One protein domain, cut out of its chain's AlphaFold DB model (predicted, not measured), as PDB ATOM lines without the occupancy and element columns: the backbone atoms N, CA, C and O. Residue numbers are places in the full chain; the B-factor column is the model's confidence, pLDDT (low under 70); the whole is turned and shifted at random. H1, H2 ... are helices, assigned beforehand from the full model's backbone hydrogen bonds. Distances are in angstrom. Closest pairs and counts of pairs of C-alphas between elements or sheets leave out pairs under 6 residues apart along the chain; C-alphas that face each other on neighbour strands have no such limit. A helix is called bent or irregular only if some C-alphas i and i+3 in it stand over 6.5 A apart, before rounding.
ATOM      1  N   GLU A 110     -37.138 -15.240  -2.082       85.88
ATOM      2  CA  GLU A 110     -36.681 -14.873  -0.739       85.88
ATOM      3  C   GLU A 110     -35.939 -16.027  -0.053       85.88
ATOM      4  O   GLU A 110     -34.911 -15.790   0.588       85.88
ATOM      5  N   SER A 111     -36.399 -17.270  -0.221       88.62
ATOM      6  CA  SER A 111     -35.669 -18.450   0.250       88.62
ATOM      7  C   SER A 111     -34.402 -18.704  -0.568       88.62
ATOM      8  O   SER A 111     -33.376 -19.079   0.004       88.62
ATOM      9  N   ASP A 112     -34.425 -18.402  -1.868       86.19
ATOM     10  CA  ASP A 112     -33.244 -18.420  -2.727       86.19
ATOM     11  C   ASP A 112     -32.203 -17.395  -2.223       86.19
ATOM     12  O   ASP A 112     -31.048 -17.736  -1.924       86.19
ATOM     13  N   ARG A 113     -32.625 -16.142  -2.008       85.62
ATOM     14  CA  ARG A 113     -31.768 -15.088  -1.437       85.62
ATOM     15  C   ARG A 113     -31.206 -15.481  -0.073       85.62
ATOM     16  O   ARG A 113     -30.039 -15.193   0.217       85.62
ATOM     17  N   PHE A 114     -32.008 -16.120   0.778       91.25
ATOM     18  CA  PHE A 114     -31.537 -16.599   2.075       91.25
ATOM     19  C   PHE A 114     -30.403 -17.611   1.920       91.25
ATOM     20  O   PHE A 114     -29.360 -17.426   2.539       91.25
ATOM     21  N   VAL A 115     -30.556 -18.633   1.075       89.69
ATOM     22  CA  VAL A 115     -29.534 -19.677   0.886       89.69
ATOM     23  C   VAL A 115     -28.202 -19.094   0.397       89.69
ATOM     24  O   VAL A 115     -27.133 -19.498   0.864       89.69
ATOM     25  N   GLN A 116     -28.235 -18.105  -0.494       84.81
ATOM     26  CA  GLN A 116     -27.023 -17.413  -0.951       84.81
ATOM     27  C   GLN A 116     -26.384 -16.582   0.159       84.81
ATOM     28  O   GLN A 116     -25.167 -16.630   0.367       84.81
ATOM     29  N   THR A 117     -27.209 -15.842   0.902       87.38
ATOM     30  CA  THR A 117     -26.752 -15.026   2.033       87.38
ATOM     31  C   THR A 117     -26.140 -15.916   3.111       87.38
ATOM     32  O   THR A 117     -25.089 -15.596   3.661       87.38
ATOM     33  N   LEU A 118     -26.756 -17.069   3.373       89.81
ATOM     34  CA  LEU A 118     -26.299 -18.057   4.336       89.81
ATOM     35  C   LEU A 118     -24.874 -18.515   4.018       89.81
ATOM     36  O   LEU A 118     -24.051 -18.623   4.920       89.81
ATOM     37  N   LEU A 119     -24.542 -18.743   2.749       86.94
ATOM     38  CA  LEU A 119     -23.212 -19.225   2.373       86.94
ATOM     39  C   LEU A 119     -22.166 -18.113   2.238       86.94
ATOM     40  O   LEU A 119     -20.976 -18.406   2.306       86.94
ATOM     41  N   THR A 120     -22.564 -16.844   2.132       85.88
ATOM     42  CA  THR A 120     -21.653 -15.697   1.918       85.88
ATOM     43  C   THR A 120     -21.506 -14.761   3.123       85.88
ATOM     44  O   THR A 120     -20.567 -13.952   3.166       85.88
ATOM     45  N   SER A 121     -22.389 -14.871   4.120       86.94
ATOM     46  CA  SER A 121     -22.420 -14.025   5.316       86.94
ATOM     47  C   SER A 121     -22.223 -14.835   6.591       86.94
ATOM     48  O   SER A 121     -23.086 -15.608   7.001       86.94
ATOM     49  N   THR A 122     -21.106 -14.599   7.283       89.06
ATOM     50  CA  THR A 122     -20.837 -15.173   8.612       89.06
ATOM     51  C   THR A 122     -21.856 -14.723   9.663       89.06
ATOM     52  O   THR A 122     -22.120 -15.482  10.599       89.06
ATOM     53  N   GLU A 123     -22.453 -13.540   9.487       88.88
ATOM     54  CA  GLU A 123     -23.468 -12.963  10.378       88.88
ATOM     55  C   GLU A 123     -24.803 -13.706  10.322       88.88
ATOM     56  O   GLU A 123     -25.503 -13.762  11.325       88.88
ATOM     57  N   ILE A 124     -25.151 -14.299   9.178       92.06
ATOM     58  CA  ILE A 124     -26.350 -15.138   9.040       92.06
ATOM     59  C   ILE A 124     -26.001 -16.603   9.299       92.06
ATOM     60  O   ILE A 124     -26.709 -17.292  10.030       92.06
ATOM     61  N   TYR A 125     -24.869 -17.060   8.760       90.38
ATOM     62  CA  TYR A 125     -24.436 -18.450   8.812       90.38
ATOM     63  C   TYR A 125     -24.311 -19.010  10.227       90.38
ATOM     64  O   TYR A 125     -24.946 -20.010  10.561       90.38
ATOM     65  N   LYS A 126     -23.492 -18.368  11.072       90.38
ATOM     66  CA  LYS A 126     -23.195 -18.896  12.410       90.38
ATOM     67  C   LYS A 126     -24.445 -18.883  13.306       90.38
ATOM     68  O   LYS A 126     -24.708 -19.914  13.926       90.38
ATOM     69  N   PRO A 127     -25.247 -17.799  13.365       93.06
ATOM     70  CA  PRO A 127     -26.476 -17.797  14.158       93.06
ATOM     71  C   PRO A 127     -27.530 -18.791  13.665       93.06
ATOM     72  O   PRO A 127     -28.126 -19.471  14.497       93.06
ATOM     73  N   TRP A 128     -27.717 -18.935  12.348       93.94
ATOM     74  CA  TRP A 128     -28.645 -19.919  11.786       93.94
ATOM     75  C   TRP A 128     -28.268 -21.350  12.179       93.94
ATOM     76  O   TRP A 128     -29.102 -22.107  12.676       93.94
ATOM     77  N   GLN A 129     -26.992 -21.713  12.036       91.06
ATOM     78  CA  GLN A 129     -26.516 -23.046  12.406       91.06
ATOM     79  C   GLN A 129     -26.580 -23.305  13.917       91.06
ATOM     80  O   GLN A 129     -26.944 -24.400  14.359       91.06
ATOM     81  N   ALA A 130     -26.276 -22.292  14.731       90.00
ATOM     82  CA  ALA A 130     -26.444 -22.378  16.176       90.00
ATOM     83  C   ALA A 130     -27.918 -22.595  16.552       90.00
ATOM     84  O   ALA A 130     -28.211 -23.398  17.436       90.00
ATOM     85  N   LEU A 131     -28.846 -21.922  15.867       92.19
ATOM     86  CA  LEU A 131     -30.277 -22.096  16.082       92.19
ATOM     87  C   LEU A 131     -30.737 -23.510  15.707       92.19
ATOM     88  O   LEU A 131     -31.375 -24.168  16.523       92.19
ATOM     89  N   LEU A 132     -30.330 -24.026  14.546       87.06
ATOM     90  CA  LEU A 132     -30.601 -25.413  14.145       87.06
ATOM     91  C   LEU A 132     -30.077 -26.428  15.169       87.06
ATOM     92  O   LEU A 132     -30.780 -27.374  15.519       87.06
ATOM     93  N   THR A 133     -28.881 -26.196  15.711       85.44
ATOM     94  CA  THR A 133     -28.305 -27.043  16.767       85.44
ATOM     95  C   THR A 133     -29.187 -27.047  18.020       85.44
ATOM     96  O   THR A 133     -29.475 -28.110  18.567       85.44
ATOM     97  N   LYS A 134     -29.679 -25.878  18.452       86.50
ATOM     98  CA  LYS A 134     -30.602 -25.773  19.594       86.50
ATOM     99  C   LYS A 134     -31.922 -26.498  19.339       86.50
ATOM    100  O   LYS A 134     -32.449 -27.115  20.264       86.50
ATOM    101  N   VAL A 135     -32.442 -26.438  18.109       80.38
ATOM    102  CA  VAL A 135     -33.667 -27.153  17.721       80.38
ATOM    103  C   VAL A 135     -33.458 -28.664  17.878       80.38
ATOM    104  O   VAL A 135     -34.257 -29.317  18.542       80.38
ATOM    105  N   VAL A 136     -32.348 -29.218  17.371       74.19
ATOM    106  CA  VAL A 136     -31.985 -30.649  17.530       74.19
ATOM    107  C   VAL A 136     -31.831 -31.052  18.985       74.19
ATOM    108  O   VAL A 136     -32.273 -32.124  19.387       74.19
ATOM    109  N   GLN A 137     -31.223 -30.185  19.791       78.38
ATOM    110  CA  GLN A 137     -31.042 -30.408  21.224       78.38
ATOM    111  C   GLN A 137     -32.351 -30.262  22.025       78.38
ATOM    112  O   GLN A 137     -32.330 -30.425  23.244       78.38
ATOM    113  N   GLY A 138     -33.474 -29.933  21.374       72.88
ATOM    114  CA  GLY A 138     -34.768 -29.714  22.024       72.88
ATOM    115  C   GLY A 138     -34.806 -28.472  22.919       72.88
ATOM    116  O   GLY A 138     -35.703 -28.334  23.742       72.88
ATOM    117  N   GLN A 139     -33.832 -27.568  22.785       80.19
ATOM    118  CA  GLN A 139     -33.766 -26.320  23.555       80.19
ATOM    119  C   GLN A 139     -34.706 -25.248  22.996       80.19
ATOM    120  O   GLN A 139     -35.000 -24.267  23.674       80.19
ATOM    121  N   THR A 140     -35.142 -25.425  21.751       80.88
ATOM    122  CA  THR A 140     -36.094 -24.567  21.054       80.88
ATOM    123  C   THR A 140     -36.892 -25.384  20.026       80.88
ATOM    124  O   THR A 140     -36.618 -26.567  19.819       80.88
ATOM    125  N   SER A 141     -37.888 -24.766  19.398       77.56
ATOM    126  CA  SER A 141     -38.761 -25.365  18.391       77.56
ATOM    127  C   SER A 141     -38.474 -24.826  16.988       77.56
ATOM    128  O   SER A 141     -37.850 -23.780  16.813       77.56
ATOM    129  N   SER A 142     -38.981 -25.518  15.966       74.56
ATOM    130  CA  SER A 142     -38.820 -25.109  14.565       74.56
ATOM    131  C   SER A 142     -39.442 -23.747  14.234       74.56
ATOM    132  O   SER A 142     -39.023 -23.131  13.261       74.56
ATOM    133  N   THR A 143     -40.367 -23.221  15.047       77.88
ATOM    134  CA  THR A 143     -40.951 -21.884  14.820       77.88
ATOM    135  C   THR A 143     -39.938 -20.758  15.010       77.88
ATOM    136  O   THR A 143     -40.079 -19.697  14.404       77.88
ATOM    137  N   GLU A 144     -38.880 -20.976  15.799       87.12
ATOM    138  CA  GLU A 144     -37.806 -19.991  15.919       87.12
ATOM    139  C   GLU A 144     -36.983 -19.880  14.630       87.12
ATOM    140  O   GLU A 144     -36.424 -18.815  14.372       87.12
ATOM    141  N   LEU A 145     -36.954 -20.917  13.780       88.19
ATOM    142  CA  LEU A 145     -36.310 -20.848  12.463       88.19
ATOM    143  C   LEU A 145     -37.052 -19.866  11.548       88.19
ATOM    144  O   LEU A 145     -36.428 -19.002  10.937       88.19
ATOM    145  N   ASP A 146     -38.381 -19.940  11.503       86.69
ATOM    146  CA  ASP A 146     -39.193 -19.002  10.720       86.69
ATOM    147  C   ASP A 146     -39.117 -17.580  11.293       86.69
ATOM    148  O   ASP A 146     -38.980 -16.607  10.547       86.69
ATOM    149  N   ALA A 147     -39.113 -17.441  12.624       88.62
ATOM    150  CA  ALA A 147     -38.919 -16.150  13.281       88.62
ATOM    151  C   ALA A 147     -37.549 -15.533  12.955       88.62
ATOM    152  O   ALA A 147     -37.462 -14.330  12.707       88.62
ATOM    153  N   PHE A 148     -36.490 -16.347  12.903       94.94
ATOM    154  CA  PHE A 148     -35.161 -15.906  12.486       94.94
ATOM    155  C   PHE A 148     -35.181 -15.373  11.050       94.94
ATOM    156  O   PHE A 148     -34.694 -14.271  10.794       94.94
ATOM    157  N   LEU A 149     -35.792 -16.111  10.116       93.50
ATOM    158  CA  LEU A 149     -35.926 -15.678   8.721       93.50
ATOM    159  C   LEU A 149     -36.646 -14.325   8.630       93.50
ATOM    160  O   LEU A 149     -36.129 -13.391   8.012       93.50
ATOM    161  N   GLN A 150     -37.772 -14.174   9.330       91.31
ATOM    162  CA  GLN A 150     -38.545 -12.929   9.357       91.31
ATOM    163  C   GLN A 150     -37.774 -11.762   9.989       91.31
ATOM    164  O   GLN A 150     -37.778 -10.658   9.440       91.31
ATOM    165  N   GLN A 151     -37.080 -11.993  11.109       94.00
ATOM    166  CA  GLN A 151     -36.269 -10.978  11.792       94.00
ATOM    167  C   GLN A 151     -35.147 -10.445  10.894       94.00
ATOM    168  O   GLN A 151     -34.807  -9.263  10.961       94.00
ATOM    169  N   HIS A 152     -34.598 -11.302  10.035       92.75
ATOM    170  CA  HIS A 152     -33.575 -10.940   9.060       92.75
ATOM    171  C   HIS A 152     -34.149 -10.501   7.699       92.75
ATOM    172  O   HIS A 152     -33.397 -10.308   6.746       92.75
ATOM    173  N   GLY A 153     -35.465 -10.278   7.610       89.19
ATOM    174  CA  GLY A 153     -36.126  -9.684   6.446       89.19
ATOM    175  C   GLY A 153     -36.418 -10.651   5.298       89.19
ATOM    176  O   GLY A 153     -36.734 -10.194   4.199       89.19
ATOM    177  N   PHE A 154     -36.325 -11.962   5.525       88.94
ATOM    178  CA  PHE A 154     -36.665 -12.989   4.542       88.94
ATOM    179  C   PHE A 154     -38.130 -13.401   4.690       88.94
ATOM    180  O   PHE A 154     -38.578 -13.795   5.768       88.94
ATOM    181  N   LYS A 155     -38.895 -13.310   3.599       89.50
ATOM    182  CA  LYS A 155     -40.317 -13.697   3.570       89.50
ATOM    183  C   LYS A 155     -40.485 -15.130   3.077       89.50
ATOM    184  O   LYS A 155     -41.129 -15.373   2.060       89.50
ATOM    185  N   CYS A 156     -39.892 -16.067   3.799       85.81
ATOM    186  CA  CYS A 156     -39.961 -17.487   3.490       85.81
ATOM    187  C   CYS A 156     -40.017 -18.329   4.768       85.81
ATOM    188  O   CYS A 156     -39.757 -17.824   5.859       85.81
ATOM    189  N   SER A 157     -40.336 -19.613   4.622       85.88
ATOM    190  CA  SER A 157     -40.233 -20.599   5.700       85.88
ATOM    191  C   SER A 157     -38.948 -21.420   5.607       85.88
ATOM    192  O   SER A 157     -38.331 -21.528   4.542       85.88
ATOM    193  N   TYR A 158     -38.566 -22.072   6.703       84.19
ATOM    194  CA  TYR A 158     -37.424 -22.989   6.726       84.19
ATOM    195  C   TYR A 158     -37.598 -24.185   5.757       84.19
ATOM    196  O   TYR A 158     -36.608 -24.745   5.285       84.19
ATOM    197  N   LEU A 159     -38.844 -24.545   5.413       80.06
ATOM    198  CA  LEU A 159     -39.163 -25.560   4.398       80.06
ATOM    199  C   LEU A 159     -38.749 -25.096   3.001       80.06
ATOM    200  O   LEU A 159     -38.028 -25.802   2.294       80.06
ATOM    201  N   GLN A 160     -39.138 -23.868   2.650       83.56
ATOM    202  CA  GLN A 160     -38.784 -23.238   1.378       83.56
ATOM    203  C   GLN A 160     -37.269 -23.028   1.271       83.56
ATOM    204  O   GLN A 160     -36.705 -23.154   0.187       83.56
ATOM    205  N   VAL A 161     -36.579 -22.782   2.393       88.31
ATOM    206  CA  VAL A 161     -35.108 -22.734   2.453       88.31
ATOM    207  C   VAL A 161     -34.480 -24.077   2.071       88.31
ATOM    208  O   VAL A 161     -33.559 -24.098   1.255       88.31
ATOM    209  N   ASN A 162     -34.970 -25.203   2.605       83.06
ATOM    210  CA  ASN A 162     -34.468 -26.524   2.208       83.06
ATOM    211  C   ASN A 162     -34.735 -26.804   0.723       83.06
ATOM    212  O   ASN A 162     -33.828 -27.253   0.023       83.06
ATOM    213  N   ALA A 163     -35.934 -26.485   0.230       79.75
ATOM    214  CA  ALA A 163     -36.263 -26.634  -1.185       79.75
ATOM    215  C   ALA A 163     -35.336 -25.781  -2.075       79.75
ATOM    216  O   ALA A 163     -34.788 -26.273  -3.060       79.75
ATOM    217  N   SER A 164     -35.083 -24.528  -1.686       85.56
ATOM    218  CA  SER A 164     -34.180 -23.607  -2.396       85.56
ATOM    219  C   SER A 164     -32.744 -24.106  -2.404       85.56
ATOM    220  O   SER A 164     -32.050 -24.006  -3.410       85.56
ATOM    221  N   PHE A 165     -32.287 -24.703  -1.303       86.12
ATOM    222  CA  PHE A 165     -30.958 -25.293  -1.262       86.12
ATOM    223  C   PHE A 165     -30.830 -26.473  -2.228       86.12
ATOM    224  O   PHE A 165     -29.832 -26.559  -2.940       86.12
ATOM    225  N   VAL A 166     -31.831 -27.359  -2.286       80.75
ATOM    226  CA  VAL A 166     -31.862 -28.472  -3.251       80.75
ATOM    227  C   VAL A 166     -31.860 -27.939  -4.684       80.75
ATOM    228  O   VAL A 166     -30.997 -28.336  -5.469       80.75
ATOM    229  N   LYS A 167     -32.738 -26.973  -4.994       82.75
ATOM    230  CA  LYS A 167     -32.781 -26.271  -6.287       82.75
ATOM    231  C   LYS A 167     -31.403 -25.723  -6.667       82.75
ATOM    232  O   LYS A 167     -30.875 -26.042  -7.726       82.75
ATOM    233  N   MET A 168     -30.775 -24.937  -5.795       84.25
ATOM    234  CA  MET A 168     -29.476 -24.321  -6.089       84.25
ATOM    235  C   MET A 168     -28.359 -25.334  -6.252       84.25
ATOM    236  O   MET A 168     -27.516 -25.181  -7.134       84.25
ATOM    237  N   ARG A 169     -28.351 -26.375  -5.424       85.94
ATOM    238  CA  ARG A 169     -27.335 -27.419  -5.472       85.94
ATOM    239  C   ARG A 169     -27.379 -28.202  -6.781       85.94
ATOM    240  O   ARG A 169     -26.326 -28.631  -7.222       85.94
ATOM    241  N   ASN A 170     -28.534 -28.305  -7.438       80.62
ATOM    242  CA  ASN A 170     -28.658 -28.944  -8.750       80.62
ATOM    243  C   ASN A 170     -28.061 -28.124  -9.909       80.62
ATOM    244  O   ASN A 170     -27.740 -28.707 -10.943       80.62
ATOM    245  N   HIS A 171     -27.876 -26.807  -9.748       77.81
ATOM    246  CA  HIS A 171     -27.436 -25.907 -10.830       77.81
ATOM    247  C   HIS A 171     -26.166 -25.111 -10.527       77.81
ATOM    248  O   HIS A 171     -25.586 -24.497 -11.422       77.81
ATOM    249  N   ASN A 172     -25.710 -25.099  -9.278       83.00
ATOM    250  CA  ASN A 172     -24.504 -24.402  -8.873       83.00
ATOM    251  C   ASN A 172     -23.537 -25.383  -8.215       83.00
ATOM    252  O   ASN A 172     -23.745 -25.858  -7.096       83.00
ATOM    253  N   MET A 173     -22.431 -25.645  -8.906       86.69
ATOM    254  CA  MET A 173     -21.445 -26.617  -8.449       86.69
ATOM    255  C   MET A 173     -20.750 -26.183  -7.147       86.69
ATOM    256  O   MET A 173     -20.197 -27.015  -6.430       86.69
ATOM    257  N   LYS A 310     -11.032 -24.798   4.261       92.06
ATOM    258  CA  LYS A 310     -12.059 -23.861   4.749       92.06
ATOM    259  C   LYS A 310     -13.400 -24.073   4.050       92.06
ATOM    260  O   LYS A 310     -14.427 -24.083   4.728       92.06
ATOM    261  N   ILE A 311     -13.401 -24.241   2.725       90.56
ATOM    262  CA  ILE A 311     -14.612 -24.508   1.931       90.56
ATOM    263  C   ILE A 311     -15.273 -25.803   2.400       90.56
ATOM    264  O   ILE A 311     -16.470 -25.810   2.679       90.56
ATOM    265  N   LEU A 312     -14.485 -26.867   2.557       90.56
ATOM    266  CA  LEU A 312     -14.940 -28.166   3.044       90.56
ATOM    267  C   LEU A 312     -15.643 -28.047   4.403       90.56
ATOM    268  O   LEU A 312     -16.780 -28.491   4.557       90.56
ATOM    269  N   LYS A 313     -14.982 -27.429   5.389       90.81
ATOM    270  CA  LYS A 313     -15.543 -27.232   6.738       90.81
ATOM    271  C   LYS A 313     -16.820 -26.400   6.701       90.81
ATOM    272  O   LYS A 313     -17.786 -26.713   7.394       90.81
ATOM    273  N   TRP A 314     -16.836 -25.364   5.864       90.56
ATOM    274  CA  TRP A 314     -17.994 -24.501   5.686       90.56
ATOM    275  C   TRP A 314     -19.183 -25.254   5.080       90.56
ATOM    276  O   TRP A 314     -20.266 -25.236   5.652       90.56
ATOM    277  N   ILE A 315     -19.002 -25.978   3.975       87.94
ATOM    278  CA  ILE A 315     -20.084 -26.742   3.333       87.94
ATOM    279  C   ILE A 315     -20.582 -27.868   4.230       87.94
ATOM    280  O   ILE A 315     -21.790 -28.034   4.364       87.94
ATOM    281  N   ASN A 316     -19.690 -28.615   4.883       85.69
ATOM    282  CA  ASN A 316     -20.096 -29.714   5.758       85.69
ATOM    283  C   ASN A 316     -21.016 -29.242   6.883       85.69
ATOM    284  O   ASN A 316     -22.012 -29.898   7.185       85.69
ATOM    285  N   TYR A 317     -20.714 -28.088   7.480       88.44
ATOM    286  CA  TYR A 317     -21.571 -27.533   8.518       88.44
ATOM    287  C   TYR A 317     -22.900 -27.004   7.941       88.44
ATOM    288  O   TYR A 317     -23.948 -27.194   8.557       88.44
ATOM    289  N   ALA A 318     -22.903 -26.476   6.709       86.81
ATOM    290  CA  ALA A 318     -24.122 -26.080   6.005       86.81
ATOM    291  C   ALA A 318     -25.051 -27.275   5.731       86.81
ATOM    292  O   ALA A 318     -26.241 -27.220   6.054       86.81
ATOM    293  N   LEU A 319     -24.492 -28.359   5.186       82.25
ATOM    294  CA  LEU A 319     -25.197 -29.604   4.874       82.25
ATOM    295  C   LEU A 319     -25.769 -30.264   6.122       82.25
ATOM    296  O   LEU A 319     -26.918 -30.698   6.115       82.25
ATOM    297  N   LEU A 320     -25.018 -30.261   7.223       81.56
ATOM    298  CA  LEU A 320     -25.526 -30.759   8.492       81.56
ATOM    299  C   LEU A 320     -26.757 -29.975   8.966       81.56
ATOM    300  O   LEU A 320     -27.739 -30.575   9.397       81.56
ATOM    301  N   GLY A 321     -26.742 -28.647   8.836       80.25
ATOM    302  CA  GLY A 321     -27.908 -27.823   9.147       80.25
ATOM    303  C   GLY A 321     -29.146 -28.179   8.312       80.25
ATOM    304  O   GLY A 321     -30.269 -28.182   8.814       80.25
ATOM    305  N   LEU A 322     -28.962 -28.545   7.047       78.38
ATOM    306  CA  LEU A 322     -30.063 -28.956   6.172       78.38
ATOM    307  C   LEU A 322     -30.549 -30.364   6.460       78.38
ATOM    308  O   LEU A 322     -31.749 -30.613   6.428       78.38
ATOM    309  N   PHE A 323     -29.636 -31.275   6.784       74.56
ATOM    310  CA  PHE A 323     -29.995 -32.591   7.287       74.56
ATOM    311  C   PHE A 323     -30.911 -32.472   8.514       74.56
ATOM    312  O   PHE A 323     -31.945 -33.133   8.581       74.56
ATOM    313  N   ILE A 324     -30.593 -31.557   9.432       74.38
ATOM    314  CA  ILE A 324     -31.439 -31.235  10.586       74.38
ATOM    315  C   ILE A 324     -32.824 -30.746  10.148       74.38
ATOM    316  O   ILE A 324     -33.832 -31.238  10.657       74.38
ATOM    317  N   VAL A 325     -32.894 -29.821   9.187       72.31
ATOM    318  CA  VAL A 325     -34.175 -29.359   8.625       72.31
ATOM    319  C   VAL A 325     -34.974 -30.521   8.030       72.31
ATOM    320  O   VAL A 325     -36.166 -30.638   8.298       72.31
ATOM    321  N   ARG A 326     -34.339 -31.419   7.275       68.75
ATOM    322  CA  ARG A 326     -34.999 -32.597   6.690       68.75
ATOM    323  C   ARG A 326     -35.518 -33.559   7.757       68.75
ATOM    324  O   ARG A 326     -36.632 -34.054   7.618       68.75
ATOM    325  N   MET A 327     -34.773 -33.770   8.842       65.69
ATOM    326  CA  MET A 327     -35.267 -34.543   9.986       65.69
ATOM    327  C   MET A 327     -36.486 -33.881  10.640       65.69
ATOM    328  O   MET A 327     -37.451 -34.561  10.969       65.69
ATOM    329  N   LEU A 328     -36.480 -32.553  10.798       63.97
ATOM    330  CA  LEU A 328     -37.641 -31.822  11.322       63.97
ATOM    331  C   LEU A 328     -38.877 -31.986  10.435       63.97
ATOM    332  O   LEU A 328     -39.987 -32.095  10.946       63.97
ATOM    333  N   ILE A 329     -38.685 -32.020   9.116       62.50
ATOM    334  CA  ILE A 329     -39.757 -32.290   8.153       62.50
ATOM    335  C   ILE A 329     -40.294 -33.710   8.339       62.50
ATOM    336  O   ILE A 329     -41.504 -33.890   8.431       62.50
ATOM    337  N   SER A 330     -39.410 -34.707   8.437       55.56
ATOM    338  CA  SER A 330     -39.808 -36.119   8.500       55.56
ATOM    339  C   SER A 330     -40.540 -36.501   9.788       55.56
ATOM    340  O   SER A 330     -41.276 -37.479   9.806       55.56
ATOM    341  N   ILE A 331     -40.305 -35.777  10.882       52.81
ATOM    342  CA  ILE A 331     -40.916 -36.051  12.193       52.81
ATOM    343  C   ILE A 331     -42.322 -35.448  12.293       52.81
ATOM    344  O   ILE A 331     -43.133 -35.890  13.112       52.81
ATOM    345  N   GLY A 332     -42.621 -34.446  11.459       48.50
ATOM    346  CA  GLY A 332     -43.844 -33.659  11.560       48.50
ATOM    347  C   GLY A 332     -43.980 -32.970  12.927       48.50
ATOM    348  O   GLY A 332     -43.090 -33.007  13.774       48.50
ATOM    349  N   LYS A 333     -45.121 -32.319  13.179       42.94
ATOM    350  CA  LYS A 333     -45.403 -31.661  14.473       42.94
ATOM    351  C   LYS A 333     -46.102 -32.568  15.494       42.94
ATOM    352  O   LYS A 333     -46.557 -32.069  16.520       42.94
ATOM    353  N   LYS A 334     -46.178 -33.887  15.260       43.16
ATOM    354  CA  LYS A 334     -46.682 -34.842  16.270       43.16
ATOM    355  C   LYS A 334     -45.861 -34.772  17.566       43.16
ATOM    356  O   LYS A 334     -46.374 -35.070  18.638       43.16
ATOM    357  N   TYR A 335     -44.619 -34.309  17.448       48.28
ATOM    358  CA  TYR A 335     -43.679 -34.134  18.536       48.28
ATOM    359  C   TYR A 335     -43.244 -32.671  18.581       48.28
ATOM    360  O   TYR A 335     -42.733 -32.123  17.604       48.28
ATOM    361  N   THR A 336     -43.482 -32.015  19.711       46.25
ATOM    362  CA  THR A 336     -43.108 -30.607  19.927       46.25
ATOM    363  C   THR A 336     -41.626 -30.451  20.259       46.25
ATOM    364  O   THR A 336     -41.080 -29.348  20.208       46.25
ATOM    365  N   SER A 337     -40.961 -31.569  20.549       51.97
ATOM    366  CA  SER A 337     -39.520 -31.669  20.716       51.97
ATOM    367  C   SER A 337     -39.019 -33.034  20.251       51.97
ATOM    368  O   SER A 337     -39.747 -34.029  20.271       51.97
ATOM    369  N   PHE A 338     -37.736 -33.114  19.902       57.72
ATOM    370  CA  PHE A 338     -37.100 -34.396  19.605       57.72
ATOM    371  C   PHE A 338     -37.109 -35.363  20.798       57.72
ATOM    372  O   PHE A 338     -37.040 -36.563  20.570       57.72
ATOM    373  N   GLN A 339     -37.243 -34.876  22.040       59.38
ATOM    374  CA  GLN A 339     -37.377 -35.725  23.232       59.38
ATOM    375  C   GLN A 339     -38.714 -36.478  23.267       59.38
ATOM    376  O   GLN A 339     -38.749 -37.633  23.682       59.38
ATOM    377  N   GLU A 340     -39.804 -35.856  22.809       55.66
ATOM    378  CA  GLU A 340     -41.101 -36.541  22.692       55.66
ATOM    379  C   GLU A 340     -41.079 -37.574  21.556       55.66
ATOM    380  O   GLU A 340     -41.636 -38.659  21.695       55.66
ATOM    381  N   PHE A 341     -40.397 -37.278  20.442       55.16
ATOM    382  CA  PHE A 341     -40.191 -38.266  19.375       55.16
ATOM    383  C   PHE A 341     -39.295 -39.419  19.847       55.16
ATOM    384  O   PHE A 341     -39.520 -40.583  19.519       55.16
ATOM    385  N   GLU A 342     -38.270 -39.105  20.642       58.03
ATOM    386  CA  GLU A 342     -37.311 -40.070  21.175       58.03
ATOM    387  C   GLU A 342     -38.003 -41.172  21.980       58.03
ATOM    388  O   GLU A 342     -37.655 -42.340  21.791       58.03
ATOM    389  N   SER A 343     -38.989 -40.827  22.819       59.62
ATOM    390  CA  SER A 343     -39.727 -41.800  23.636       59.62
ATOM    391  C   SER A 343     -40.577 -42.778  22.825       59.62
ATOM    392  O   SER A 343     -40.802 -43.895  23.287       59.62
ATOM    393  N   ASP A 344     -40.995 -42.386  21.620       53.66
ATOM    394  CA  ASP A 344     -41.840 -43.195  20.733       53.66
ATOM    395  C   ASP A 344     -41.035 -43.956  19.662       53.66
ATOM    396  O   ASP A 344     -41.565 -44.834  18.980       53.66
ATOM    397  N   SER A 345     -39.746 -43.643  19.499       56.00
ATOM    398  CA  SER A 345     -38.881 -44.235  18.473       56.00
ATOM    399  C   SER A 345     -38.103 -45.461  18.985       56.00
ATOM    400  O   SER A 345     -37.660 -45.504  20.130       56.00
ATOM    401  N   ASN A 346     -37.832 -46.447  18.115       54.84
ATOM    402  CA  ASN A 346     -37.092 -47.690  18.429       54.84
ATOM    403  C   ASN A 346     -35.576 -47.492  18.733       54.84
ATOM    404  O   ASN A 346     -34.749 -48.349  18.415       54.84
ATOM    405  N   GLY A 347     -35.160 -46.354  19.299       54.88
ATOM    406  CA  GLY A 347     -33.788 -46.062  19.739       54.88
ATOM    407  C   GLY A 347     -32.780 -45.733  18.627       54.88
ATOM    408  O   GLY A 347     -31.871 -44.939  18.849       54.88
ATOM    409  N   ALA A 348     -32.955 -46.252  17.407       56.34
ATOM    410  CA  ALA A 348     -32.073 -45.954  16.268       56.34
ATOM    411  C   ALA A 348     -32.062 -44.460  15.894       56.34
ATOM    412  O   ALA A 348     -31.045 -43.925  15.456       56.34
ATOM    413  N   PHE A 349     -33.186 -43.770  16.094       61.06
ATOM    414  CA  PHE A 349     -33.289 -42.338  15.845       61.06
ATOM    415  C   PHE A 349     -32.558 -41.499  16.903       61.06
ATOM    416  O   PHE A 349     -31.879 -40.537  16.556       61.06
ATOM    417  N   LYS A 350     -32.603 -41.906  18.179       64.88
ATOM    418  CA  LYS A 350     -31.853 -41.262  19.271       64.88
ATOM    419  C   LYS A 350     -30.363 -41.170  18.953       64.88
ATOM    420  O   LYS A 350     -29.751 -40.119  19.123       64.88
ATOM    421  N   THR A 351     -29.777 -42.262  18.466       65.50
ATOM    422  CA  THR A 351     -28.362 -42.291  18.078       65.50
ATOM    423  C   THR A 351     -28.067 -41.303  16.950       65.50
ATOM    424  O   THR A 351     -27.060 -40.605  17.015       65.50
ATOM    425  N   LYS A 352     -28.961 -41.185  15.959       67.50
ATOM    426  CA  LYS A 352     -28.822 -40.230  14.846       67.50
ATOM    427  C   LYS A 352     -28.923 -38.777  15.310       67.50
ATOM    428  O   LYS A 352     -28.146 -37.942  14.864       67.50
ATOM    429  N   LEU A 353     -29.843 -38.483  16.226       68.12
ATOM    430  CA  LEU A 353     -30.002 -37.148  16.798       68.12
ATOM    431  C   LEU A 353     -28.758 -36.718  17.587       68.12
ATOM    432  O   LEU A 353     -28.269 -35.600  17.426       68.12
ATOM    433  N   LEU A 354     -28.230 -37.619  18.420       73.69
ATOM    434  CA  LEU A 354     -27.015 -37.379  19.197       73.69
ATOM    435  C   LEU A 354     -25.796 -37.186  18.289       73.69
ATOM    436  O   LEU A 354     -25.016 -36.267  18.532       73.69
ATOM    437  N   ASP A 355     -25.658 -37.995  17.235       76.06
ATOM    438  CA  ASP A 355     -24.605 -37.824  16.228       76.06
ATOM    439  C   ASP A 355     -24.717 -36.461  15.531       76.06
ATOM    440  O   ASP A 355     -23.744 -35.711  15.469       76.06
ATOM    441  N   ALA A 356     -25.920 -36.082  15.087       74.75
ATOM    442  CA  ALA A 356     -26.157 -34.792  14.444       74.75
ATOM    443  C   ALA A 356     -25.799 -33.614  15.362       74.75
ATOM    444  O   ALA A 356     -25.127 -32.679  14.926       74.75
ATOM    445  N   ALA A 357     -26.186 -33.672  16.640       77.31
ATOM    446  CA  ALA A 357     -25.848 -32.645  17.624       77.31
ATOM    447  C   ALA A 357     -24.331 -32.553  17.867       77.31
ATOM    448  O   ALA A 357     -23.767 -31.460  17.833       77.31
ATOM    449  N   GLN A 358     -23.650 -33.688  18.051       83.69
ATOM    450  CA  GLN A 358     -22.196 -33.725  18.252       83.69
ATOM    451  C   GLN A 358     -21.438 -33.196  17.033       83.69
ATOM    452  O   GLN A 358     -20.496 -32.411  17.165       83.69
ATOM    453  N   ARG A 359     -21.870 -33.577  15.830       83.50
ATOM    454  CA  ARG A 359     -21.298 -33.074  14.580       83.50
ATOM    455  C   ARG A 359     -21.570 -31.592  14.385       83.50
ATOM    456  O   ARG A 359     -20.719 -30.910  13.826       83.50
ATOM    457  N   ALA A 360     -22.699 -31.077  14.869       83.94
ATOM    458  CA  ALA A 360     -23.017 -29.657  14.779       83.94
ATOM    459  C   ALA A 360     -22.124 -28.841  15.713       83.94
ATOM    460  O   ALA A 360     -21.604 -27.801  15.313       83.94
ATOM    461  N   GLU A 361     -21.854 -29.351  16.915       85.62
ATOM    462  CA  GLU A 361     -20.872 -28.761  17.826       85.62
ATOM    463  C   GLU A 361     -19.452 -28.799  17.252       85.62
ATOM    464  O   GLU A 361     -18.711 -27.820  17.374       85.62
ATOM    465  N   GLN A 362     -19.059 -29.910  16.624       88.12
ATOM    466  CA  GLN A 362     -17.752 -30.012  15.979       88.12
ATOM    467  C   GLN A 362     -17.651 -29.069  14.774       88.12
ATOM    468  O   GLN A 362     -16.698 -28.300  14.692       88.12
ATOM    469  N   GLY A 363     -18.666 -29.036  13.909       86.31
ATOM    470  CA  GLY A 363     -18.748 -28.116  12.776       86.31
ATOM    471  C   GLY A 363     -18.670 -26.654  13.214       86.31
ATOM    472  O   GLY A 363     -17.915 -25.879  12.630       86.31
ATOM    473  N   ALA A 364     -19.348 -26.286  14.308       88.31
ATOM    474  CA  ALA A 364     -19.257 -24.952  14.899       88.31
ATOM    475  C   ALA A 364     -17.821 -24.593  15.317       88.31
ATOM    476  O   ALA A 364     -17.365 -23.478  15.052       88.31
ATOM    477  N   LYS A 365     -17.091 -25.529  15.943       90.94
ATOM    478  CA  LYS A 365     -15.672 -25.346  16.303       90.94
ATOM    479  C   LYS A 365     -14.796 -25.225  15.057       90.94
ATOM    480  O   LYS A 365     -13.943 -24.337  14.994       90.94
ATOM    481  N   ASP A 366     -15.046 -26.062  14.056       89.06
ATOM    482  CA  ASP A 366     -14.288 -26.098  12.807       89.06
ATOM    483  C   ASP A 366     -14.441 -24.805  12.000       89.06
ATOM    484  O   ASP A 366     -13.483 -24.380  11.362       89.06
ATOM    485  N   VAL A 367     -15.590 -24.124  12.067       90.75
ATOM    486  CA  VAL A 367     -15.793 -22.826  11.392       90.75
ATOM    487  C   VAL A 367     -15.581 -21.611  12.301       90.75
ATOM    488  O   VAL A 367     -15.668 -20.472  11.836       90.75
ATOM    489  N   ALA A 368     -15.307 -21.801  13.596       89.56
ATOM    490  CA  ALA A 368     -15.221 -20.701  14.562       89.56
ATOM    491  C   ALA A 368     -14.165 -19.660  14.157       89.56
ATOM    492  O   ALA A 368     -14.432 -18.459  14.206       89.56
ATOM    493  N   HIS A 369     -13.012 -20.141  13.689       88.69
ATOM    494  CA  HIS A 369     -11.866 -19.341  13.253       88.69
ATOM    495  C   HIS A 369     -12.009 -18.767  11.830       88.69
ATOM    496  O   HIS A 369     -11.165 -17.986  11.390       88.69
ATOM    497  N   ILE A 370     -13.060 -19.147  11.097       89.50
ATOM    498  CA  ILE A 370     -13.363 -18.612   9.771       89.50
ATOM    499  C   ILE A 370     -14.128 -17.294   9.967       89.50
ATOM    500  O   ILE A 370     -15.305 -17.282  10.343       89.50
ATOM    501  N   ASN A 371     -13.422 -16.176   9.783       86.31
ATOM    502  CA  ASN A 371     -13.954 -14.821   9.997       86.31
ATOM    503  C   ASN A 371     -14.715 -14.273   8.786       86.31
ATOM    504  O   ASN A 371     -15.598 -13.434   8.940       86.31
ATOM    505  N   GLU A 372     -14.398 -14.779   7.599       86.69
ATOM    506  CA  GLU A 372     -15.034 -14.423   6.337       86.69
ATOM    507  C   GLU A 372     -15.407 -15.700   5.602       86.69
ATOM    508  O   GLU A 372     -14.666 -16.683   5.660       86.69
ATOM    509  N   SER A 373     -16.547 -15.689   4.913       86.19
ATOM    510  CA  SER A 373     -16.950 -16.851   4.131       86.19
ATOM    511  C   SER A 373     -15.886 -17.166   3.066       86.19
ATOM    512  O   SER A 373     -15.506 -16.264   2.309       86.19
ATOM    513  N   PRO A 374     -15.433 -18.431   2.947       86.25
ATOM    514  CA  PRO A 374     -14.500 -18.827   1.891       86.25
ATOM    515  C   PRO A 374     -15.115 -18.653   0.496       86.25
ATOM    516  O   PRO A 374     -14.410 -18.481  -0.496       86.25
ATOM    517  N   PHE A 375     -16.444 -18.603   0.425       80.75
ATOM    518  CA  PHE A 375     -17.189 -18.333  -0.790       80.75
ATOM    519  C   PHE A 375     -17.145 -16.874  -1.244       80.75
ATOM    520  O   PHE A 375     -17.611 -16.582  -2.328       80.75
ATOM    521  N   ARG A 376     -16.560 -15.943  -0.483       76.50
ATOM    522  CA  ARG A 376     -16.236 -14.612  -1.031       76.50
ATOM    523  C   ARG A 376     -15.015 -14.630  -1.951       76.50
ATOM    524  O   ARG A 376     -14.818 -13.693  -2.714       76.50
ATOM    525  N   GLN A 377     -14.172 -15.655  -1.821       69.38
ATOM    526  CA  GLN A 377     -12.942 -15.824  -2.602       69.38
ATOM    527  C   GLN A 377     -13.165 -16.730  -3.812       69.38
ATOM    528  O   GLN A 377     -12.522 -16.570  -4.846       69.38
TER     529      GLN A 377
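AT A GLANCE: This is residues 110 to 173 and 310 to 377 of the 444 residues of an uncharacterized protein of Scytonema sp. NIES-4073 (UniProt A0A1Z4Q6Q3). A bundle of three helices makes the body: H2, H5 and H7 pack on one another, with the long, kinked H5 nearest the middle of the whole, and H3 folds back beside H2 in a helical hairpin. H4 packs on H5 with its residues 158 to 162 alone, on the side away from H7, H1 packs on H4 at a steep tilt and makes a corner with H2, and the short H6 sits at one end of the longest axis. The printed part has 132 residues with seven named helices, H1 to H7 in order along the chain, and no named strand; the class is all helix. It is compact, with a radius of gyration of the C-alphas of 14.6 A, and only just elongated, with spans of 46, 30 and 27 A.

HOW THE PARTS SIT: H5, residues 310 to 334, is the longest helix; it has a kink of 35 degrees near residue 328 and is irregular, with the C-alphas of residues 330 and 333 9.3 A apart. H7, residues 348 to 368, touches H5 at a shallow tilt of 34 degrees, only just short of steep, opposite ways; their closest C-alphas, of Tyr 317 and Gly 363, are 5.1 A apart. H2, residues 122 to 136, touches residues 317 to 325 of H5 at a steep tilt of 39 degrees, the same way, closest at the C-alphas of Gln 129 and Gly 321, 5.9 A apart. H2 also touches H7 at a shallow tilt of 22 degrees, opposite ways, closest at the C-alphas of Thr 133 and Ala 357, 6.2 A apart. These three form the bundle, helices packed together lengthwise, and H2 is the hub, touching four helices. H3, residues 143 to 151, forms a helical hairpin with H2 at a shallow tilt of 16 degrees; the closest C-alphas, of Leu 131 and Leu 145, are 7.1 A apart, and H2 touches H3 with residues 128 to 132 alone. H4, residues 158 to 171, touches H5 with residues 158 to 162 alone, at a steep tilt of 45 degrees, opposite ways; the closest C-alphas, of Asn 162 and Leu 322, are 6.4 A apart. H1, residues 110 to 120, touches H4, with the closest C-alphas, of Ser 111 and Val 161, 4.8 A apart. H1 and H2 touch only at the corner, at the C-alphas of Leu 118 and Tyr 125, 4.9 A apart. H6, residues 338 to 344, is close to H7 but not clearly touching it, the closest C-alphas, of Glu 342 and Lys 350, being 5.9 A apart. H4 and H7 are apart, and so are H3 and H5. Every O i to N i+4 pair is within hydrogen-bond range in H1, H3 and H7; the counts are 10 of 11 in H2, 9 of 10 in H4, 18 of 21 in H5 and 2 of 3 in H6.

IN THESE COORDINATES: H1 begins at C-alpha 110, (-36.681, -14.873, -0.739), and is 15.3 A long. H2 is 21.1 A long, H3 12.2 A, and H4 20.4 A. H5 runs 38.1 A from C-alpha 310 at (-12.059, -23.861, 4.749). H6 is 10.1 A long. H7 runs 30.4 A and ends at C-alpha 368, (-15.221, -20.701, 14.562).

THE WHOLE: The two C-alphas farthest apart, of Asp 344 and Gln 377, are 46.1 A apart. Residues 174 to 309 are cut out, and C-alphas 173 and 310 are 16.4 A apart across the cut, between H4 and H5. Of the links that are printed whole, none is long. The mean pLDDT of the printed part is 79.3; residues 326 to 353 and residue 377 are under 70.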